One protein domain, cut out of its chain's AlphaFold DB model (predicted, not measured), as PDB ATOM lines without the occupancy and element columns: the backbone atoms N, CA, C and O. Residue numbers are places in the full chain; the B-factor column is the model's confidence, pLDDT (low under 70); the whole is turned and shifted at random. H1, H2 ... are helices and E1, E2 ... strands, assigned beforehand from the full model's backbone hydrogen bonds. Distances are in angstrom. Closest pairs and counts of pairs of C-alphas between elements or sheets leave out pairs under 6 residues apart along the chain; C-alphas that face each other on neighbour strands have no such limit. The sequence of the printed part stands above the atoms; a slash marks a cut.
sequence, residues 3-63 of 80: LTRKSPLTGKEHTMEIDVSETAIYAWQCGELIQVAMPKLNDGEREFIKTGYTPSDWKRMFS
ATOM      1  N   LEU A   3     220.263 201.946 151.253       93.38
ATOM      2  CA  LEU A   3     219.797 200.662 150.732       93.38
ATOM      3  C   LEU A   3     219.398 200.798 149.269       93.38
ATOM      4  O   LEU A   3     218.540 201.610 148.928       93.38
ATOM      5  N   THR A   4     219.992 199.959 148.423       94.81
ATOM      6  CA  THR A   4     219.630 199.842 147.009       94.81
ATOM      7  C   THR A   4     218.803 198.581 146.785       94.81
ATOM      8  O   THR A   4     219.177 197.476 147.203       94.81
ATOM      9  N   ARG A   5     217.651 198.742 146.133       95.00
ATOM     10  CA  ARG A   5     216.741 197.659 145.745       95.00
ATOM     11  C   ARG A   5     216.252 197.888 144.324       95.00
ATOM     12  O   ARG A   5     216.071 199.022 143.887       95.00
ATOM     13  N   LYS A   6     216.011 196.793 143.610       94.75
ATOM     14  CA  LYS A   6     215.389 196.818 142.289       94.75
ATOM     15  C   LYS A   6     213.878 196.727 142.460       94.75
ATOM     16  O   LYS A   6     213.402 195.754 143.035       94.75
ATOM     17  N   SER A   7     213.145 197.712 141.947       92.06
ATOM     18  CA  SER A   7     211.682 197.692 141.916       92.06
ATOM     19  C   SER A   7     211.210 196.473 141.115       92.06
ATOM     20  O   SER A   7     211.561 196.354 139.932       92.06
ATOM     21  N   PRO A   8     210.391 195.580 141.699       90.25
ATOM     22  CA  PRO A   8     209.817 194.457 140.962       90.25
ATOM     23  C   PRO A   8     208.830 194.895 139.870       90.25
ATOM     24  O   PRO A   8     208.598 194.145 138.928       90.25
ATOM     25  N   LEU A   9     208.257 196.104 139.971       89.81
ATOM     26  CA  LEU A   9     207.303 196.638 138.991       89.81
ATOM     27  C   LEU A   9     208.001 197.186 137.749       89.81
ATOM     28  O   LEU A   9     207.563 196.955 136.625       89.81
ATOM     29  N   THR A  10     209.049 197.984 137.947       89.12
ATOM     30  CA  THR A  10     209.680 198.736 136.851       89.12
ATOM     31  C   THR A  10     211.022 198.169 136.423       89.12
ATOM     32  O   THR A  10     211.532 198.547 135.369       89.12
ATOM     33  N   GLY A  11     211.620 197.306 137.245       91.94
ATOM     34  CA  GLY A  11     212.980 196.821 137.068       91.94
ATOM     35  C   GLY A  11     214.055 197.886 137.298       91.94
ATOM     36  O   GLY A  11     215.227 197.598 137.064       91.94
ATOM     37  N   LYS A  12     213.694 199.099 137.737       91.06
ATOM     38  CA  LYS A  12     214.653 200.164 138.039       91.06
ATOM     39  C   LYS A  12     215.228 199.990 139.435       91.06
ATOM     40  O   LYS A  12     214.539 199.550 140.351       91.06
ATOM     41  N   GLU A  13     216.491 200.355 139.590       94.75
ATOM     42  CA  GLU A  13     217.122 200.427 140.901       94.75
ATOM     43  C   GLU A  13     216.774 201.747 141.578       94.75
ATOM     44  O   GLU A  13     216.816 202.819 140.971       94.75
ATOM     45  N   HIS A  14     216.421 201.646 142.850       94.00
ATOM     46  CA  HIS A  14     216.145 202.765 143.725       94.00
ATOM     47  C   HIS A  14     217.064 202.664 144.930       94.00
ATOM     48  O   HIS A  14     217.264 201.577 145.474       94.00
ATOM     49  N   THR A  15     217.603 203.805 145.344       94.62
ATOM     50  CA  THR A  15     218.410 203.921 146.554       94.62
ATOM     51  C   THR A  15     217.678 204.826 147.530       94.62
ATOM     52  O   THR A  15     217.294 205.935 147.163       94.62
ATOM     53  N   MET A  16     217.473 204.343 148.752       92.94
ATOM     54  CA  MET A  16     216.810 205.077 149.828       92.94
ATOM     55  C   MET A  16     217.714 205.116 151.058       92.94
ATOM     56  O   MET A  16     218.338 204.114 151.412       92.94
ATOM     57  N   GLU A  17     217.782 206.279 151.700       94.69
ATOM     58  CA  GLU A  17     218.401 206.415 153.013       94.69
ATOM     59  C   GLU A  17     217.389 206.002 154.080       94.69
ATOM     60  O   GLU A  17     216.320 206.599 154.177       94.69
ATOM     61  N   ILE A  18     217.709 204.961 154.848       93.31
ATOM     62  CA  ILE A  18     216.829 204.426 155.891       93.31
ATOM     63  C   ILE A  18     217.580 204.392 157.220       93.31
ATOM     64  O   ILE A  18     218.710 203.894 157.281       93.31
ATOM     65  N   ASP A  19     216.956 204.883 158.291       93.62
ATOM     66  CA  ASP A  19     217.502 204.834 159.651       93.62
ATOM     67  C   ASP A  19     217.382 203.422 160.252       93.62
ATOM     68  O   ASP A  19     216.506 203.113 161.059       93.62
ATOM     69  N   VAL A  20     218.250 202.521 159.791       92.38
ATOM     70  CA  VAL A  20     218.317 201.130 160.244       92.38
ATOM     71  C   VAL A  20     219.768 200.697 160.447       92.38
ATOM     72  O   VAL A  20     220.671 201.135 159.725       92.38
ATOM     73  N   SER A  21     219.990 199.845 161.450       93.44
ATOM     74  CA  SER A  21     221.286 199.235 161.751       93.44
ATOM     75  C   SER A  21     221.464 197.898 161.029       93.44
ATOM     76  O   SER A  21     220.503 197.176 160.757       93.44
ATOM     77  N   GLU A  22     222.717 197.509 160.792       93.00
ATOM     78  CA  GLU A  22     223.040 196.194 160.222       93.00
ATOM     79  C   GLU A  22     222.535 195.041 161.100       93.00
ATOM     80  O   GLU A  22     222.069 194.027 160.590       93.00
ATOM     81  N   THR A  23     222.548 195.220 162.423       94.44
ATOM     82  CA  THR A  23     222.033 194.229 163.378       94.44
ATOM     83  C   THR A  23     220.530 193.999 163.234       94.44
ATOM     84  O   THR A  23     220.087 192.858 163.322       94.44
ATOM     85  N   ALA A  24     219.750 195.049 162.965       94.25
ATOM     86  CA  ALA A  24     218.314 194.932 162.730       94.25
ATOM     87  C   ALA A  24     218.020 194.213 161.404       94.25
ATOM     88  O   ALA A  24     217.121 193.377 161.330       94.25
ATOM     89  N   ILE A  25     218.812 194.489 160.361       94.44
ATOM     90  CA  ILE A  25     218.731 193.769 159.081       94.44
ATOM     91  C   ILE A  25     219.052 192.286 159.284       94.44
ATOM     92  O   ILE A  25     218.317 191.432 158.793       94.44
ATOM     93  N   TYR A  26     220.110 191.979 160.036       95.69
ATOM     94  CA  TYR A  26     220.498 190.608 160.347       95.69
ATOM     95  C   TYR A  26     219.415 189.867 161.140       95.69
ATOM     96  O   TYR A  26     219.053 188.751 160.780       95.69
ATOM     97  N   ALA A  27     218.839 190.492 162.171       96.44
ATOM     98  CA  ALA A  27     217.777 189.877 162.964       96.44
ATOM     99  C   ALA A  27     216.544 189.537 162.108       96.44
ATOM    100  O   ALA A  27     216.027 188.419 162.177       96.44
ATOM    101  N   TRP A  28     216.144 190.449 161.213       96.56
ATOM    102  CA  TRP A  28     215.097 190.186 160.222       96.56
ATOM    103  C   TRP A  28     215.459 189.024 159.281       96.56
ATOM    104  O   TRP A  28     214.636 188.140 159.045       96.56
ATOM    105  N   GLN A  29     216.703 188.960 158.794       94.69
ATOM    106  CA  GLN A  29     217.193 187.848 157.963       94.69
ATOM    107  C   GLN A  29     217.234 186.506 158.712       94.69
ATOM    108  O   GLN A  29     217.073 185.456 158.093       94.69
ATOM    109  N   CYS A  30     217.406 186.530 160.035       96.81
ATOM    110  CA  CYS A  30     217.329 185.357 160.907       96.81
ATOM    111  C   CYS A  30     215.891 184.928 161.247       96.81
ATOM    112  O   CYS A  30     215.713 183.938 161.955       96.81
ATOM    113  N   GLY A  31     214.874 185.627 160.735       95.88
ATOM    114  CA  GLY A  31     213.463 185.271 160.894       95.88
ATOM    115  C   GLY A  31     212.694 186.120 161.907       95.88
ATOM    116  O   GLY A  31     211.522 185.836 162.154       95.88
ATOM    117  N   GLU A  32     213.302 187.162 162.481       96.50
ATOM    118  CA  GLU A  32     212.553 188.135 163.277       96.50
ATOM    119  C   GLU A  32     211.567 188.914 162.394       96.50
ATOM    120  O   GLU A  32     211.836 189.230 161.234       96.50
ATOM    121  N   LEU A  33     210.396 189.244 162.937       96.44
ATOM    122  CA  LEU A  33     209.415 190.056 162.224       96.44
ATOM    123  C   LEU A  33     209.959 191.473 162.011       96.44
ATOM    124  O   LEU A  33     210.460 192.096 162.944       96.44
ATOM    125  N   ILE A  34     209.799 192.026 160.808       95.00
ATOM    126  CA  ILE A  34     210.373 193.338 160.469       95.00
ATOM    127  C   ILE A  34     209.855 194.467 161.372       95.00
ATOM    128  O   ILE A  34     210.592 195.397 161.671       95.00
ATOM    129  N   GLN A  35     208.609 194.388 161.850       94.69
ATOM    130  CA  GLN A  35     208.057 195.374 162.780       94.69
ATOM    131  C   GLN A  35     208.683 195.295 164.181       94.69
ATOM    132  O   GLN A  35     208.623 196.271 164.921       94.69
ATOM    133  N   VAL A  36     209.274 194.150 164.539       95.94
ATOM    134  CA  VAL A  36     209.999 193.951 165.802       95.94
ATOM    135  C   VAL A  36     211.461 194.354 165.631       95.94
ATOM    136  O   VAL A  36     211.966 195.133 166.434       95.94
ATOM    137  N   ALA A  37     212.105 193.909 164.548       95.19
ATOM    138  CA  ALA A  37     213.492 194.257 164.241       95.19
ATOM    139  C   ALA A  37     213.669 195.760 163.939       95.19
ATOM    140  O   ALA A  37     214.691 196.359 164.270       95.19
ATOM    141  N   MET A  38     212.674 196.386 163.298       94.56
ATOM    142  CA  MET A  38     212.739 197.757 162.778       94.56
ATOM    143  C   MET A  38     211.465 198.560 163.122       94.56
ATOM    144  O   MET A  38     210.724 198.990 162.229       94.56
ATOM    145  N   PRO A  39     211.186 198.803 164.416       94.50
ATOM    146  CA  PRO A  39     209.922 199.396 164.864       94.50
ATOM    147  C   PRO A  39     209.784 200.878 164.495       94.50
ATOM    148  O   PRO A  39     208.673 201.384 164.367       94.50
ATOM    149  N   LYS A  40     210.911 201.576 164.320       93.69
ATOM    150  CA  LYS A  40     210.952 203.011 164.000       93.69
ATOM    151  C   LYS A  40     210.646 203.318 162.536       93.69
ATOM    152  O   LYS A  40     210.325 204.459 162.224       93.69
ATOM    153  N   LEU A  41     210.766 202.321 161.660       93.31
ATOM    154  CA  LEU A  41     210.545 202.512 160.233       93.31
ATOM    155  C   LEU A  41     209.064 202.693 159.938       93.31
ATOM    156  O   LEU A  41     208.218 202.056 160.571       93.31
ATOM    157  N   ASN A  42     208.760 203.523 158.949       92.94
ATOM    158  CA  ASN A  42     207.412 203.648 158.414       92.94
ATOM    159  C   ASN A  42     207.068 202.466 157.491       92.94
ATOM    160  O   ASN A  42     207.928 201.678 157.091       92.94
ATOM    161  N   ASP A  43     205.789 202.328 157.141       91.31
ATOM    162  CA  ASP A  43     205.320 201.194 156.337       91.31
ATOM    163  C   ASP A  43     205.970 201.141 154.946       91.31
ATOM    164  O   ASP A  43     206.285 200.056 154.458       91.31
ATOM    165  N   GLY A  44     206.245 202.299 154.336       91.50
ATOM    166  CA  GLY A  44     206.915 202.391 153.039       91.50
ATOM    167  C   GLY A  44     208.380 201.956 153.090       91.50
ATOM    168  O   GLY A  44     208.838 201.246 152.200       91.50
ATOM    169  N   GLU A  45     209.107 202.322 154.144       93.44
ATOM    170  CA  GLU A  45     210.491 201.892 154.375       93.44
ATOM    171  C   GLU A  45     210.573 200.385 154.619       93.44
ATOM    172  O   GLU A  45     211.414 199.704 154.028       93.44
ATOM    173  N   ARG A  46     209.670 199.833 155.444       94.56
ATOM    174  CA  ARG A  46     209.612 198.381 155.676       94.56
ATOM    175  C   ARG A  46     209.301 197.631 154.388       94.56
ATOM    176  O   ARG A  46     209.909 196.597 154.118       94.56
ATOM    177  N   GLU A  47     208.375 198.144 153.587       93.50
ATOM    178  CA  GLU A  47     208.029 197.532 152.309       93.50
ATOM    179  C   GLU A  47     209.188 197.612 151.313       93.50
ATOM    180  O   GLU A  47     209.532 196.609 150.690       93.50
ATOM    181  N   PHE A  48     209.887 198.746 151.253       94.94
ATOM    182  CA  PHE A  48     211.090 198.884 150.440       94.94
ATOM    183  C   PHE A  48     212.169 197.860 150.826       94.94
ATOM    184  O   PHE A  48     212.758 197.229 149.949       94.94
ATOM    185  N   ILE A  49     212.393 197.628 152.124       93.81
ATOM    186  CA  ILE A  49     213.338 196.608 152.608       93.81
ATOM    187  C   ILE A  49     212.893 195.193 152.212       93.81
ATOM    188  O   ILE A  49     213.721 194.395 151.764       93.81
ATOM    189  N   LYS A  50     211.597 194.886 152.351       92.38
ATOM    190  CA  LYS A  50     211.036 193.551 152.088       92.38
ATOM    191  C   LYS A  50     211.004 193.191 150.609       92.38
ATOM    192  O   LYS A  50     211.388 192.083 150.247       92.38
ATOM    193  N   THR A  51     210.485 194.084 149.774       92.56
ATOM    194  CA  THR A  51     210.106 193.770 148.388       92.56
ATOM    195  C   THR A  51     210.808 194.653 147.368       92.56
ATOM    196  O   THR A  51     210.912 194.271 146.206       92.56
ATOM    197  N   GLY A  52     211.327 195.812 147.778       92.75
ATOM    198  CA  GLY A  52     211.895 196.803 146.867       92.75
ATOM    199  C   GLY A  52     210.852 197.698 146.199       92.75
ATOM    200  O   GLY A  52     211.219 198.485 145.327       92.75
ATOM    201  N   TYR A  53     209.575 197.608 146.590       93.31
ATOM    202  CA  TYR A  53     208.567 198.563 146.140       93.31
ATOM    203  C   TYR A  53     208.758 199.920 146.805       93.31
ATOM    204  O   TYR A  53     208.901 200.035 148.021       93.31
ATOM    205  N   THR A  54     208.721 200.964 145.988       90.25
ATOM    206  CA  THR A  54     208.707 202.352 146.445       90.25
ATOM    207  C   THR A  54     207.273 202.884 146.504       90.25
ATOM    208  O   THR A  54     206.398 202.376 145.797       90.25
ATOM    209  N   PRO A  55     206.999 203.962 147.263       86.12
ATOM    210  CA  PRO A  55     205.696 204.633 147.225       86.12
ATOM    211  C   PRO A  55     205.260 205.035 145.807       86.12
ATOM    212  O   PRO A  55     204.073 205.034 145.493       86.12
ATOM    213  N   SER A  56     206.218 205.335 144.928       86.25
ATOM    214  CA  SER A  56     205.966 205.626 143.515       86.25
ATOM    215  C   SER A  56     205.505 204.399 142.728       86.25
ATOM    216  O   SER A  56     204.668 204.539 141.838       86.25
ATOM    217  N   ASP A  57     206.015 203.204 143.047       86.75
ATOM    218  CA  ASP A  57     205.534 201.953 142.452       86.75
ATOM    219  C   ASP A  57     204.088 201.686 142.865       86.75
ATOM    220  O   ASP A  57     203.253 201.430 142.002       86.75
ATOM    221  N   TRP A  58     203.773 201.844 144.153       85.25
ATOM    222  CA  TRP A  58     202.401 201.752 144.658       85.25
ATOM    223  C   TRP A  58     201.492 202.768 143.973       85.25
ATOM    224  O   TRP A  58     200.455 202.404 143.427       85.25
ATOM    225  N   LYS A  59     201.915 204.035 143.899       86.50
ATOM    226  CA  LYS A  59     201.161 205.059 143.179       86.50
ATOM    227  C   LYS A  59     200.925 204.656 141.731       86.50
ATOM    228  O   LYS A  59     199.834 204.883 141.259       86.50
ATOM    229  N   ARG A  60     201.891 204.043 141.046       86.62
ATOM    230  CA  ARG A  60     201.733 203.597 139.656       86.62
ATOM    231  C   ARG A  60     200.811 202.384 139.508       86.62
ATOM    232  O   ARG A  60     200.103 202.307 138.514       86.62
ATOM    233  N   MET A  61     200.840 201.443 140.452       84.88
ATOM    234  CA  MET A  61     199.946 200.277 140.454       84.88
ATOM    235  C   MET A  61     198.491 200.664 140.699       84.88
ATOM    236  O   MET A  61     197.599 200.048 140.134       84.88
ATOM    237  N   PHE A  62     198.273 201.662 141.556       82.50
ATOM    238  CA  PHE A  62     196.943 202.102 141.978       82.50
ATOM    239  C   PHE A  62     196.534 203.448 141.359       82.50
ATOM    240  O   PHE A  62     195.464 203.961 141.667       82.50
ATOM    241  N   SER A  63     197.352 204.023 140.469       70.69
ATOM    242  CA  SER A  63     196.957 205.131 139.597       70.69
ATOM    243  C   SER A  63     196.323 204.565 138.333       70.69
ATOM    244  O   SER A  63     196.895 204.670 137.250       70.69
TER     245      SER A  63
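AT A GLANCE: This is residues 3 to 63 of the 80 residues of an uncharacterized protein of marine sediment metagenome (UniProt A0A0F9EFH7). A short two-stranded hairpin, E1 and E2, lies along one side of the helix H3 in the middle, with H1 and H2 packed together at one end and H4 at the other end. The 61 printed residues hold, in chain order, E1, E2, H1, H2, H3 and H4; the sheet has the order E1 - E2, antiparallel, and the class is mixed, helices and strands. The whole is compact, with a radius of gyration of the C-alphas of 11.9 A, yet elongated, spanning 34 by 19 by 19 A.

IN THESE COORDINATES: Find C-alpha 3 at (219.797, 200.662, 150.732), where E1, residues 3 to 6, begins its 10.3 A. Read on to E2, residues 13 to 17, 13.6 A long. H1, residues 22 to 29, measures 10.4 A, and H2, residues 34 to 37, 5.0 A. H3 runs 11.9 A over residues 43 to 51 from C-alpha 43 at (205.320, 201.194, 156.337). H4, residues 55 to 62, covers 10.5 A and ends at C-alpha 62 at (196.943, 202.102, 141.978).

HOW THE PARTS SIT: Start at the hairpin of E1 and E2, antiparallel at 157 degrees: N 3 and O 16 are within hydrogen-bond range at 2.9 A, as are N 14 and O 5 at 2.8 A. The closest C-alphas of E1 and H3, those of Arg 5 and Phe 48, are 7.4 A apart; E2 and H3 are near each other, with 6 pairs of C-alphas within 10 A. H1 and H2 touch, closest at the C-alphas of Ala 24 and Ala 37, 5.1 A. H2 and H3 are close but not clearly touching, closest at the C-alphas of Ile 34 and Arg 46, 7.0 A. H3 and H4 are also close but not clearly touching, closest at the C-alphas of Gly 44 and Pro 55, 6.3 A, and about perpendicular at 83 degrees. H1 and H3 are apart. In H1, H3 and H4 every O i to N i+4 pair is within hydrogen-bond range; H2 is too short for such a pair.

THE WHOLE: Look at Thr 23 and Ser 63 for the two C-alphas farthest apart, 36.2 A. The printed part has no cut and no long link. Its mean pLDDT is 92.3, and no printed residue is under 70.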